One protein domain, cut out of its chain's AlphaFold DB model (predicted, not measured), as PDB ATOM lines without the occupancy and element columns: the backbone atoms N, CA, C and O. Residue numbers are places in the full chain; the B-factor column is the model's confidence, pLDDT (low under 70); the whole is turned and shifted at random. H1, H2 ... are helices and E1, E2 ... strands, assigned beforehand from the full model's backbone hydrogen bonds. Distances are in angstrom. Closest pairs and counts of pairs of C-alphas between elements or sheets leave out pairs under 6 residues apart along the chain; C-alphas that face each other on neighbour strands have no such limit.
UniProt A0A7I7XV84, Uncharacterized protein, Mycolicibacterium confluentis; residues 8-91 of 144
ATOM      1  N   ASP A   8     171.453  72.959 203.023       73.69
ATOM      2  CA  ASP A   8     170.136  72.803 203.643       73.69
ATOM      3  C   ASP A   8     170.177  71.866 204.860       73.69
ATOM      4  O   ASP A   8     169.603  72.190 205.899       73.69
ATOM      5  N   ASP A   9     170.947  70.770 204.809       79.62
ATOM      6  CA  ASP A   9     171.125  69.890 205.978       79.62
ATOM      7  C   ASP A   9     171.819  70.607 207.146       79.62
ATOM      8  O   ASP A   9     171.548  70.334 208.319       79.62
ATOM      9  N   ARG A  10     172.752  71.520 206.844       81.06
ATOM     10  CA  ARG A  10     173.432  72.327 207.872       81.06
ATOM     11  C   ARG A  10     172.484  73.337 208.494       81.06
ATOM     12  O   ARG A  10     172.527  73.519 209.708       81.06
ATOM     13  N   LEU A  11     171.636  73.958 207.678       82.50
ATOM     14  CA  LEU A  11     170.615  74.884 208.150       82.50
ATOM     15  C   LEU A  11     169.617  74.167 209.067       82.50
ATOM     16  O   LEU A  11     169.363  74.644 210.167       82.50
ATOM     17  N   GLN A  12     169.142  72.985 208.668       82.44
ATOM     18  CA  GLN A  12     168.248  72.165 209.488       82.44
ATOM     19  C   GLN A  12     168.877  71.778 210.827       82.44
ATOM     20  O   GLN A  12     168.280  72.012 211.871       82.44
ATOM     21  N   ARG A  13     170.126  71.294 210.830       84.69
ATOM     22  CA  ARG A  13     170.845  71.004 212.084       84.69
ATOM     23  C   ARG A  13     170.965  72.219 212.995       84.69
ATOM     24  O   ARG A  13     170.867  72.079 214.210       84.69
ATOM     25  N   LEU A  14     171.199  73.396 212.418       85.06
ATOM     26  CA  LEU A  14     171.279  74.636 213.176       85.06
ATOM     27  C   LEU A  14     169.926  74.999 213.795       85.06
ATOM     28  O   LEU A  14     169.888  75.361 214.967       85.06
ATOM     29  N   ILE A  15     168.827  74.846 213.053       84.88
ATOM     30  CA  ILE A  15     167.467  75.077 213.558       84.88
ATOM     31  C   ILE A  15     167.147  74.111 214.700       84.88
ATOM     32  O   ILE A  15     166.727  74.559 215.764       84.88
ATOM     33  N   THR A  16     167.413  72.811 214.525       86.12
ATOM     34  CA  THR A  16     167.203  71.796 215.570       86.12
ATOM     35  C   THR A  16     167.986  72.139 216.832       86.12
ATOM     36  O   THR A  16     167.409  72.210 217.910       86.12
ATOM     37  N   LYS A  17     169.272  72.471 216.694       86.44
ATOM     38  CA  LYS A  17     170.130  72.885 217.811       86.44
ATOM     39  C   LYS A  17     169.624  74.156 218.498       86.44
ATOM     40  O   LYS A  17     169.715  74.285 219.716       86.44
ATOM     41  N   CYS A  18     169.127  75.128 217.736       83.12
ATOM     42  CA  CYS A  18     168.526  76.337 218.295       83.12
ATOM     43  C   CYS A  18     167.257  76.012 219.088       83.12
ATOM     44  O   CYS A  18     167.094  76.553 220.178       83.12
ATOM     45  N   ARG A  19     166.402  75.114 218.582       82.50
ATOM     46  CA  ARG A  19     165.189  74.678 219.282       82.50
ATOM     47  C   ARG A  19     165.519  73.918 220.563       82.50
ATOM     48  O   ARG A  19     165.013  74.291 221.611       82.50
ATOM     49  N   GLU A  20     166.451  72.968 220.506       84.69
ATOM     50  CA  GLU A  20     166.937  72.236 221.683       84.69
ATOM     51  C   GLU A  20     167.438  73.189 222.775       84.69
ATOM     52  O   GLU A  20     167.085  73.035 223.935       84.69
ATOM     53  N   ARG A  21     168.187  74.239 222.415       81.94
ATOM     54  CA  ARG A  21     168.661  75.241 223.387       81.94
ATOM     55  C   ARG A  21     167.544  76.072 224.012       81.94
ATOM     56  O   ARG A  21     167.715  76.556 225.128       81.94
ATOM     57  N   VAL A  22     166.454  76.303 223.285       79.81
ATOM     58  CA  VAL A  22     165.272  76.995 223.813       79.81
ATOM     59  C   VAL A  22     164.488  76.059 224.731       79.81
ATOM     60  O   VAL A  22     164.095  76.478 225.817       79.81
ATOM     61  N   ASP A  23     164.338  74.791 224.348       79.25
ATOM     62  CA  ASP A  23     163.650  73.773 225.144       79.25
ATOM     63  C   ASP A  23     164.429  73.430 226.435       79.25
ATOM     64  O   ASP A  23     163.832  73.258 227.496       79.25
ATOM     65  N   GLU A  24     165.767  73.401 226.383       79.69
ATOM     66  CA  GLU A  24     166.649  73.216 227.548       79.69
ATOM     67  C   GLU A  24     166.609  74.397 228.525       79.69
ATOM     68  O   GLU A  24     166.907  74.229 229.707       79.69
ATOM     69  N   ALA A  25     166.227  75.591 228.068       67.81
ATOM     70  CA  ALA A  25     166.185  76.798 228.889       67.81
ATOM     71  C   ALA A  25     164.977  76.843 229.850       67.81
ATOM     72  O   ALA A  25     164.559  77.928 230.246       67.81
ATOM     73  N   GLN A  26     164.415  75.692 230.244       60.19
ATOM     74  CA  GLN A  26     163.338  75.602 231.232       60.19
ATOM     75  C   GLN A  26     163.865  75.752 232.671       60.19
ATOM     76  O   GLN A  26     164.849  75.107 233.042       60.19
ATOM     77  N   PRO A  27     163.197  76.550 233.530       65.06
ATOM     78  CA  PRO A  27     161.877  77.175 233.355       65.06
ATOM     79  C   PRO A  27     161.883  78.374 232.388       65.06
ATOM     80  O   PRO A  27     162.907  79.045 232.292       65.06
ATOM     81  N   PRO A  28     160.749  78.667 231.706       63.44
ATOM     82  CA  PRO A  28     160.682  79.695 230.671       63.44
ATOM     83  C   PRO A  28     161.284  81.010 231.185       63.44
ATOM     84  O   PRO A  28     160.910  81.470 232.274       63.44
ATOM     85  N   PRO A  29     162.249  81.592 230.452       64.38
ATOM     86  CA  PRO A  29     163.002  82.735 230.936       64.38
ATOM     87  C   PRO A  29     162.058  83.902 231.231       64.38
ATOM     88  O   PRO A  29     161.059  84.101 230.551       64.38
ATOM     89  N   GLN A  30     162.375  84.683 232.264       64.56
ATOM     90  CA  GLN A  30     161.577  85.853 232.657       64.56
ATOM     91  C   GLN A  30     161.990  87.127 231.900       64.56
ATOM     92  O   GLN A  30     161.260  88.114 231.911       64.56
ATOM     93  N   ALA A  31     163.158  87.117 231.246       66.62
ATOM     94  CA  ALA A  31     163.670  88.229 230.447       66.62
ATOM     95  C   ALA A  31     164.532  87.733 229.275       66.62
ATOM     96  O   ALA A  31     165.156  86.674 229.356       66.62
ATOM     97  N   LEU A  32     164.638  88.551 228.220       71.06
ATOM     98  CA  LEU A  32     165.506  88.311 227.054       71.06
ATOM     99  C   LEU A  32     166.985  88.099 227.428       71.06
ATOM    100  O   LEU A  32     167.727  87.440 226.714       71.06
ATOM    101  N   SER A  33     167.451  88.631 228.557       69.19
ATOM    102  CA  SER A  33     168.824  88.404 229.030       69.19
ATOM    103  C   SER A  33     169.085  86.968 229.495       69.19
ATOM    104  O   SER A  33     170.243  86.576 229.604       69.19
ATOM    105  N   HIS A  34     168.033  86.200 229.788       71.00
ATOM    106  CA  HIS A  34     168.121  84.810 230.244       71.00
ATOM    107  C   HIS A  34     167.875  83.794 229.130       71.00
ATOM    108  O   HIS A  34     168.039  82.596 229.350       71.00
ATOM    109  N   THR A  35     167.481  84.247 227.942       78.00
ATOM    110  CA  THR A  35     167.325  83.368 226.787       78.00
ATOM    111  C   THR A  35     168.682  82.988 226.203       78.00
ATOM    112  O   THR A  35     169.608  83.805 226.256       78.00
ATOM    113  N   PRO A  36     168.798  81.821 225.554       82.56
ATOM    114  CA  PRO A  36     169.989  81.491 224.789       82.56
ATOM    115  C   PRO A  36     170.263  82.571 223.734       82.56
ATOM    116  O   PRO A  36     169.384  82.942 222.956       82.56
ATOM    117  N   ASP A  37     171.501  83.061 223.697       85.12
ATOM    118  CA  ASP A  37     171.982  83.986 222.680       85.12
ATOM    119  C   ASP A  37     173.022  83.316 221.776       85.12
ATOM    120  O   ASP A  37     173.684  82.325 222.119       85.12
ATOM    121  N   SER A  38     173.154  83.825 220.555       84.69
ATOM    122  CA  SER A  38     174.276  83.518 219.671       84.69
ATOM    123  C   SER A  38     174.597  84.693 218.768       84.69
ATOM    124  O   SER A  38     173.727  85.463 218.369       84.69
ATOM    125  N   LYS A  39     175.876  84.825 218.417       87.38
ATOM    126  CA  LYS A  39     176.300  85.806 217.420       87.38
ATOM    127  C   LYS A  39     175.811  85.392 216.039       87.38
ATOM    128  O   LYS A  39     176.050  84.256 215.617       87.38
ATOM    129  N   LEU A  40     175.247  86.338 215.298       84.69
ATOM    130  CA  LEU A  40     174.772  86.109 213.935       84.69
ATOM    131  C   LEU A  40     175.890  85.599 213.007       84.69
ATOM    132  O   LEU A  40     175.680  84.712 212.183       84.69
ATOM    133  N   GLY A  41     177.119  86.083 213.197       82.75
ATOM    134  CA  GLY A  41     178.292  85.610 212.467       82.75
ATOM    135  C   GLY A  41     178.696  84.163 212.731       82.75
ATOM    136  O   GLY A  41     179.283  83.539 211.842       82.75
ATOM    137  N   SER A  42     178.402  83.638 213.922       85.38
ATOM    138  CA  SER A  42     178.621  82.228 214.254       85.38
ATOM    139  C   SER A  42     177.567  81.353 213.586       85.38
ATOM    140  O   SER A  42     177.929  80.346 212.985       85.38
ATOM    141  N   LEU A  43     176.302  81.787 213.598       84.31
ATOM    142  CA  LEU A  43     175.203  81.096 212.913       84.31
ATOM    143  C   LEU A  43     175.453  81.014 211.402       84.31
ATOM    144  O   LEU A  43     175.358  79.943 210.811       84.31
ATOM    145  N   ALA A  44     175.868  82.126 210.788       83.88
ATOM    146  CA  ALA A  44     176.225  82.164 209.371       83.88
ATOM    147  C   ALA A  44     177.371  81.192 209.044       83.88
ATOM    148  O   ALA A  44     177.297  80.448 208.069       83.88
ATOM    149  N   ARG A  45     178.412  81.142 209.887       83.94
ATOM    150  CA  ARG A  45     179.558  80.243 209.690       83.94
ATOM    151  C   ARG A  45     179.174  78.769 209.842       83.94
ATOM    152  O   ARG A  45     179.663  77.943 209.077       83.94
ATOM    153  N   GLU A  46     178.309  78.449 210.799       82.50
ATOM    154  CA  GLU A  46     177.804  77.092 211.040       82.50
ATOM    155  C   GLU A  46     176.912  76.607 209.881       82.50
ATOM    156  O   GLU A  46     177.052  75.471 209.427       82.50
ATOM    157  N   ALA A  47     176.118  77.505 209.294       78.06
ATOM    158  CA  ALA A  47     175.371  77.254 208.061       78.06
ATOM    159  C   ALA A  47     176.255  77.215 206.788       78.06
ATOM    160  O   ALA A  47     175.784  76.854 205.712       78.06
ATOM    161  N   GLY A  48     177.551  77.529 206.892       79.75
ATOM    162  CA  GLY A  48     178.507  77.478 205.779       79.75
ATOM    163  C   GLY A  48     178.594  78.753 204.936       79.75
ATOM    164  O   GLY A  48     179.182  78.722 203.857       79.75
ATOM    165  N   TYR A  49     178.054  79.872 205.418       79.50
ATOM    166  CA  TYR A  49     178.139  81.173 204.764       79.50
ATOM    167  C   TYR A  49     179.363  81.959 205.253       79.50
ATOM    168  O   TYR A  49     179.563  82.186 206.450       79.50
ATOM    169  N   GLU A  50     180.186  82.434 204.316       73.75
ATOM    170  CA  GLU A  50     181.321  83.312 204.637       73.75
ATOM    171  C   GLU A  50     180.879  84.744 204.967       73.75
ATOM    172  O   GLU A  50     181.492  85.409 205.813       73.75
ATOM    173  N   ARG A  51     179.803  85.206 204.316       76.69
ATOM    174  CA  ARG A  51     179.230  86.550 204.442       76.69
ATOM    175  C   ARG A  51     177.769  86.476 204.867       76.69
ATOM    176  O   ARG A  51     177.031  85.607 204.413       76.69
ATOM    177  N   LEU A  52     177.368  87.433 205.698       77.38
ATOM    178  CA  LEU A  52     175.969  87.681 206.025       77.38
ATOM    179  C   LEU A  52     175.278  88.260 204.792       77.38
ATOM    180  O   LEU A  52     175.661  89.327 204.315       77.38
ATOM    181  N   SER A  53     174.305  87.532 204.255       79.62
ATOM    182  CA  SER A  53     173.459  87.998 203.160       79.62
ATOM    183  C   SER A  53     172.037  88.215 203.670       79.62
ATOM    184  O   SER A  53     171.576  87.490 204.550       79.62
ATOM    185  N   ALA A  54     171.331  89.189 203.092       79.75
ATOM    186  CA  ALA A  54     169.928  89.443 203.426       79.75
ATOM    187  C   ALA A  54     169.057  88.195 203.198       79.75
ATOM    188  O   ALA A  54     168.264  87.832 204.056       79.75
ATOM    189  N   LEU A  55     169.304  87.471 202.098       81.75
ATOM    190  CA  LEU A  55     168.627  86.210 201.779       81.75
ATOM    191  C   LEU A  55     168.867  85.115 202.828       81.75
ATOM    192  O   LEU A  55     167.976  84.314 203.086       81.75
ATOM    193  N   PHE A  56     170.065  85.044 203.421       83.25
ATOM    194  CA  PHE A  56     170.332  84.095 204.504       83.25
ATOM    195  C   PHE A  56     169.545  84.466 205.759       83.25
ATOM    196  O   PHE A  56     168.915  83.595 206.353       83.25
ATOM    197  N   SER A  57     169.556  85.745 206.142       83.25
ATOM    198  CA  SER A  57     168.803  86.227 207.301       83.25
ATOM    199  C   SER A  57     167.300  85.991 207.158       83.25
ATOM    200  O   SER A  57     166.658  85.581 208.121       83.25
ATOM    201  N   GLU A  58     166.753  86.206 205.961       84.50
ATOM    202  CA  GLU A  58     165.344  85.964 205.646       84.50
ATOM    203  C   GLU A  58     164.994  84.475 205.748       84.50
ATOM    204  O   GLU A  58     164.115  84.110 206.526       84.50
ATOM    205  N   LYS A  59     165.753  83.604 205.069       85.00
ATOM    206  CA  LYS A  59     165.549  82.147 205.124       85.00
ATOM    207  C   LYS A  59     165.684  81.582 206.534       85.00
ATOM    208  O   LYS A  59     164.897  80.734 206.938       85.00
ATOM    209  N   LEU A  60     166.688  82.036 207.283       84.81
ATOM    210  CA  LEU A  60     166.889  81.610 208.664       84.81
ATOM    211  C   LEU A  60     165.741  82.092 209.559       84.81
ATOM    212  O   LEU A  60     165.276  81.338 210.406       84.81
ATOM    213  N   GLY A  61     165.284  83.333 209.373       83.88
ATOM    214  CA  GLY A  61     164.169  83.894 210.132       83.88
ATOM    215  C   GLY A  61     162.849  83.181 209.867       83.88
ATOM    216  O   GLY A  61     162.119  82.899 210.813       83.88
ATOM    217  N   GLU A  62     162.560  82.850 208.611       85.19
ATOM    218  CA  GLU A  62     161.379  82.071 208.237       85.19
ATOM    219  C   GLU A  62     161.433  80.663 208.838       85.19
ATOM    220  O   GLU A  62     160.514  80.272 209.554       85.19
ATOM    221  N   ALA A  63     162.551  79.956 208.669       84.38
ATOM    222  CA  ALA A  63     162.687  78.590 209.161       84.38
ATOM    223  C   ALA A  63     162.679  78.491 210.702       84.38
ATOM    224  O   ALA A  63     162.122  77.549 211.263       84.38
ATOM    225  N   LEU A  64     163.255  79.470 211.414       84.25
ATOM    226  CA  LEU A  64     163.152  79.541 212.877       84.25
ATOM    227  C   LEU A  64     161.716  79.822 213.329       84.25
ATOM    228  O   LEU A  64     161.253  79.211 214.290       84.25
ATOM    229  N   ARG A  65     160.995  80.695 212.617       83.19
ATOM    230  CA  ARG A  65     159.592  81.005 212.911       83.19
ATOM    231  C   ARG A  65     158.687  79.792 212.688       83.19
ATOM    232  O   ARG A  65     157.819  79.544 213.518       83.19
ATOM    233  N   GLU A  66     158.912  79.020 211.623       82.88
ATOM    234  CA  GLU A  66     158.225  77.741 211.383       82.88
ATOM    235  C   GLU A  66     158.502  76.719 212.495       82.88
ATOM    236  O   GLU A  66     157.600  75.989 212.898       82.88
ATOM    237  N   ALA A  67     159.716  76.714 213.050       80.00
ATOM    238  CA  ALA A  67     160.090  75.895 214.204       80.00
ATOM    239  C   ALA A  67     159.581  76.446 215.558       80.00
ATOM    240  O   ALA A  67     159.992  75.974 216.621       80.00
ATOM    241  N   GLY A  68     158.723  77.471 215.549       81.06
ATOM    242  CA  GLY A  68     158.171  78.076 216.761       81.06
ATOM    243  C   GLY A  68     159.179  78.908 217.560       81.06
ATOM    244  O   GLY A  68     158.935  79.193 218.727       81.06
ATOM    245  N   VAL A  69     160.318  79.288 216.975       83.81
ATOM    246  CA  VAL A  69     161.372  80.062 217.644       83.81
ATOM    247  C   VAL A  69     161.340  81.515 217.175       83.81
ATOM    248  O   VAL A  69     161.537  81.829 216.001       83.81
ATOM    249  N   GLY A  70     161.120  82.423 218.118       83.44
ATOM    250  CA  GLY A  70     161.227  83.860 217.920       83.44
ATOM    251  C   GLY A  70     162.664  84.341 218.105       83.44
ATOM    252  O   GLY A  70     163.442  83.761 218.864       83.44
ATOM    253  N   THR A  71     163.018  85.423 217.414       83.88
ATOM    254  CA  THR A  71     164.342  86.048 217.509       83.88
ATOM    255  C   THR A  71     164.247  87.511 217.922       83.88
ATOM    256  O   THR A  71     163.276  88.208 217.611       83.88
ATOM    257  N   HIS A  72     165.240  87.976 218.680       79.44
ATOM    258  CA  HIS A  72     165.404  89.389 219.010       79.44
ATOM    259  C   HIS A  72     166.889  89.785 219.005       79.44
ATOM    260  O   HIS A  72     167.674  89.145 219.708       79.44
ATOM    261  N   PRO A  73     167.304  90.837 218.277       78.81
ATOM    262  CA  PRO A  73     166.538  91.599 217.283       78.81
ATOM    263  C   PRO A  73     166.076  90.731 216.095       78.81
ATOM    264  O   PRO A  73     166.550  89.606 215.923       78.81
ATOM    265  N   ASP A  74     165.127  91.240 215.301       80.06
ATOM    266  CA  ASP A  74     164.646  90.551 214.094       80.06
ATOM    267  C   ASP A  74     165.820  90.345 213.133       80.06
ATOM    268  O   ASP A  74     166.559  91.287 212.854       80.06
ATOM    269  N   LEU A  75     165.995  89.128 212.619       80.25
ATOM    270  CA  LEU A  75     167.089  88.771 211.712       80.25
ATOM    271  C   LEU A  75     167.090  89.601 210.423       80.25
ATOM    272  O   LEU A  75     168.157  89.828 209.848       80.25
ATOM    273  N   THR A  76     165.921  90.077 209.993       76.25
ATOM    274  CA  THR A  76     165.751  90.886 208.778       76.25
ATOM    275  C   THR A  76     166.144  92.358 208.945       76.25
ATOM    276  O   THR A  76     166.188  93.088 207.955       76.25
ATOM    277  N   ASP A  77     166.470  92.803 210.166       76.69
ATOM    278  CA  ASP A  77     166.868  94.188 210.425       76.69
ATOM    279  C   ASP A  77     168.188  94.532 209.692       76.69
ATOM    280  O   ASP A  77     169.213  93.877 209.922       76.69
ATOM    281  N   PRO A  78     168.206  95.560 208.816       73.06
ATOM    282  CA  PRO A  78     169.408  95.976 208.094       73.06
ATOM    283  C   PRO A  78     170.525  96.505 209.007       73.06
ATOM    284  O   PRO A  78     171.666  96.617 208.560       73.06
ATOM    285  N   MET A  79     170.230  96.838 210.268       75.19
ATOM    286  CA  MET A  79     171.225  97.250 211.262       75.19
ATOM    287  C   MET A  79     171.963  96.065 211.898       75.19
ATOM    288  O   MET A  79     172.930  96.262 212.639       75.19
ATOM    289  N   ASN A  80     171.554  94.827 211.602       79.12
ATOM    290  CA  ASN A  80     172.243  93.644 212.091       79.12
ATOM    291  C   ASN A  80     173.621  93.490 211.445       79.12
ATOM    292  O   ASN A  80     173.784  93.426 210.227       79.12
ATOM    293  N   THR A  81     174.631  93.349 212.294       80.38
ATOM    294  CA  THR A  81     176.015  93.098 211.902       80.38
ATOM    295  C   THR A  81     176.433  91.686 212.301       80.38
ATOM    296  O   THR A  81     175.727  90.961 213.004       80.38
ATOM    297  N   ARG A  82     177.627  91.269 211.872       79.75
ATOM    298  CA  ARG A  82     178.179  89.943 212.187       79.75
ATOM    299  C   ARG A  82     178.357  89.703 213.693       79.75
ATOM    300  O   ARG A  82     178.298  88.554 214.134       79.75
ATOM    301  N   ASP A  83     178.560  90.768 214.461       83.25
ATOM    302  CA  ASP A  83     178.720  90.721 215.914       83.25
ATOM    303  C   ASP A  83     177.413  90.911 216.690       83.25
ATOM    304  O   ASP A  83     177.421  90.789 217.917       83.25
ATOM    305  N   THR A  84     176.291  91.146 216.002       83.50
ATOM    306  CA  THR A  84     174.987  91.262 216.654       83.50
ATOM    307  C   THR A  84     174.634  89.948 217.351       83.50
ATOM    308  O   THR A  84     174.685  88.863 216.757       83.50
ATOM    309  N   ARG A  85     174.299  90.054 218.640       86.38
ATOM    310  CA  ARG A  85     173.762  88.958 219.446       86.38
ATOM    311  C   ARG A  85     172.278  88.808 219.153       86.38
ATOM    312  O   ARG A  85     171.532  89.766 219.307       86.38
ATOM    313  N   ILE A  86     171.887  87.610 218.744       86.62
ATOM    314  CA  ILE A  86     170.499  87.228 218.521       86.62
ATOM    315  C   ILE A  86     170.069  86.341 219.681       86.62
ATOM    316  O   ILE A  86     170.711  85.327 219.960       86.62
ATOM    317  N   HIS A  87     169.003  86.754 220.347       84.69
ATOM    318  CA  HIS A  87     168.332  86.044 221.423       84.69
ATOM    319  C   HIS A  87     167.232  85.164 220.831       84.69
ATOM    320  O   HIS A  87     166.466  85.645 219.993       84.69
ATOM    321  N   PHE A  88     167.146  83.907 221.264       85.00
ATOM    322  CA  PHE A  88     166.118  82.960 220.823       85.00
ATOM    323  C   PHE A  88     165.112  82.706 221.940       85.00
ATOM    324  O   PHE A  88     165.504  82.404 223.063       85.00
ATOM    325  N   TYR A  89     163.824  82.783 221.640       81.69
ATOM    326  CA  TYR A  89     162.759  82.496 222.599       81.69
ATOM    327  C   TYR A  89     161.666  81.652 221.955       81.69
ATOM    328  O   TYR A  89     161.545  81.600 220.733       81.69
ATOM    329  N   ASP A  90     160.873  80.984 222.782       81.56
ATOM    330  CA  ASP A  90     159.747  80.187 222.311       81.56
ATOM    331  C   ASP A  90     158.552  81.092 221.979       81.56
ATOM    332  O   ASP A  90     158.175  81.952 222.781       81.56
ATOM    333  N   LEU A  91     157.957  80.922 220.796       75.25
ATOM    334  CA  LEU A  91     156.772  81.683 220.381       75.25
ATOM    335  C   LEU A  91     155.511  81.237 221.125       75.25
ATOM    336  O   LEU A  91     154.600  82.045 221.291       75.25
TER     337      LEU A  91
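Overview. This is residues 8 to 91 of the 144 residues of an uncharacterized protein of Mycolicibacterium confluentis (UniProt A0A7I7XV84). The long helix H1 crosses a small antiparallel sheet, E1 E3 E2, over E3, while H2 and H3 only graze the sheet. The 84 printed residues, mixed in class, run H1 E1 H2 H3 E2 E3. The whole is compact, radius of gyration of the C-alphas 11.9 A, spanning 35 by 28 by 18 A.

Arrangement. Start at H1, residues 8 to 23, across E3, residues 85 to 90, at 63 degrees on the local plane; their closest C-alphas, Val 22 and Tyr 89, are 6.2 A apart. The antiparallel neighbours of E3 are E1, residues 37 to 39, with N 38 and O 86 at 2.9 A, within hydrogen-bond range, and E2, residues 69 to 72, which forms a hairpin with E3, with N 70 and O 89 at 2.8 A, also within range. With residues 11 to 15 alone, H1 only just touches H3, residues 54 to 66, by 3 pairs of C-alphas within 8 A, closest Ile 15 and Leu 64, 6.2 A. Likewise residues 10 to 14 only just touch H2, residues 40 to 46, by 3 pairs, closest Arg 10 and Glu 46, 7.2 A. In H1, H2 and H3 every O i to N i+4 pair is within hydrogen-bond range.

Along the chain. Find C-alpha 8 at (170.136, 72.803, 203.643); H1 runs 22.5 A from there. E3 ends at C-alpha 90, (159.747, 80.187, 222.311).

Size, cuts and confidence. The printed part has no cut; links H1 to E1 and E2 to E3 are long. Residues 25 to 31 and 33 have pLDDT under 70.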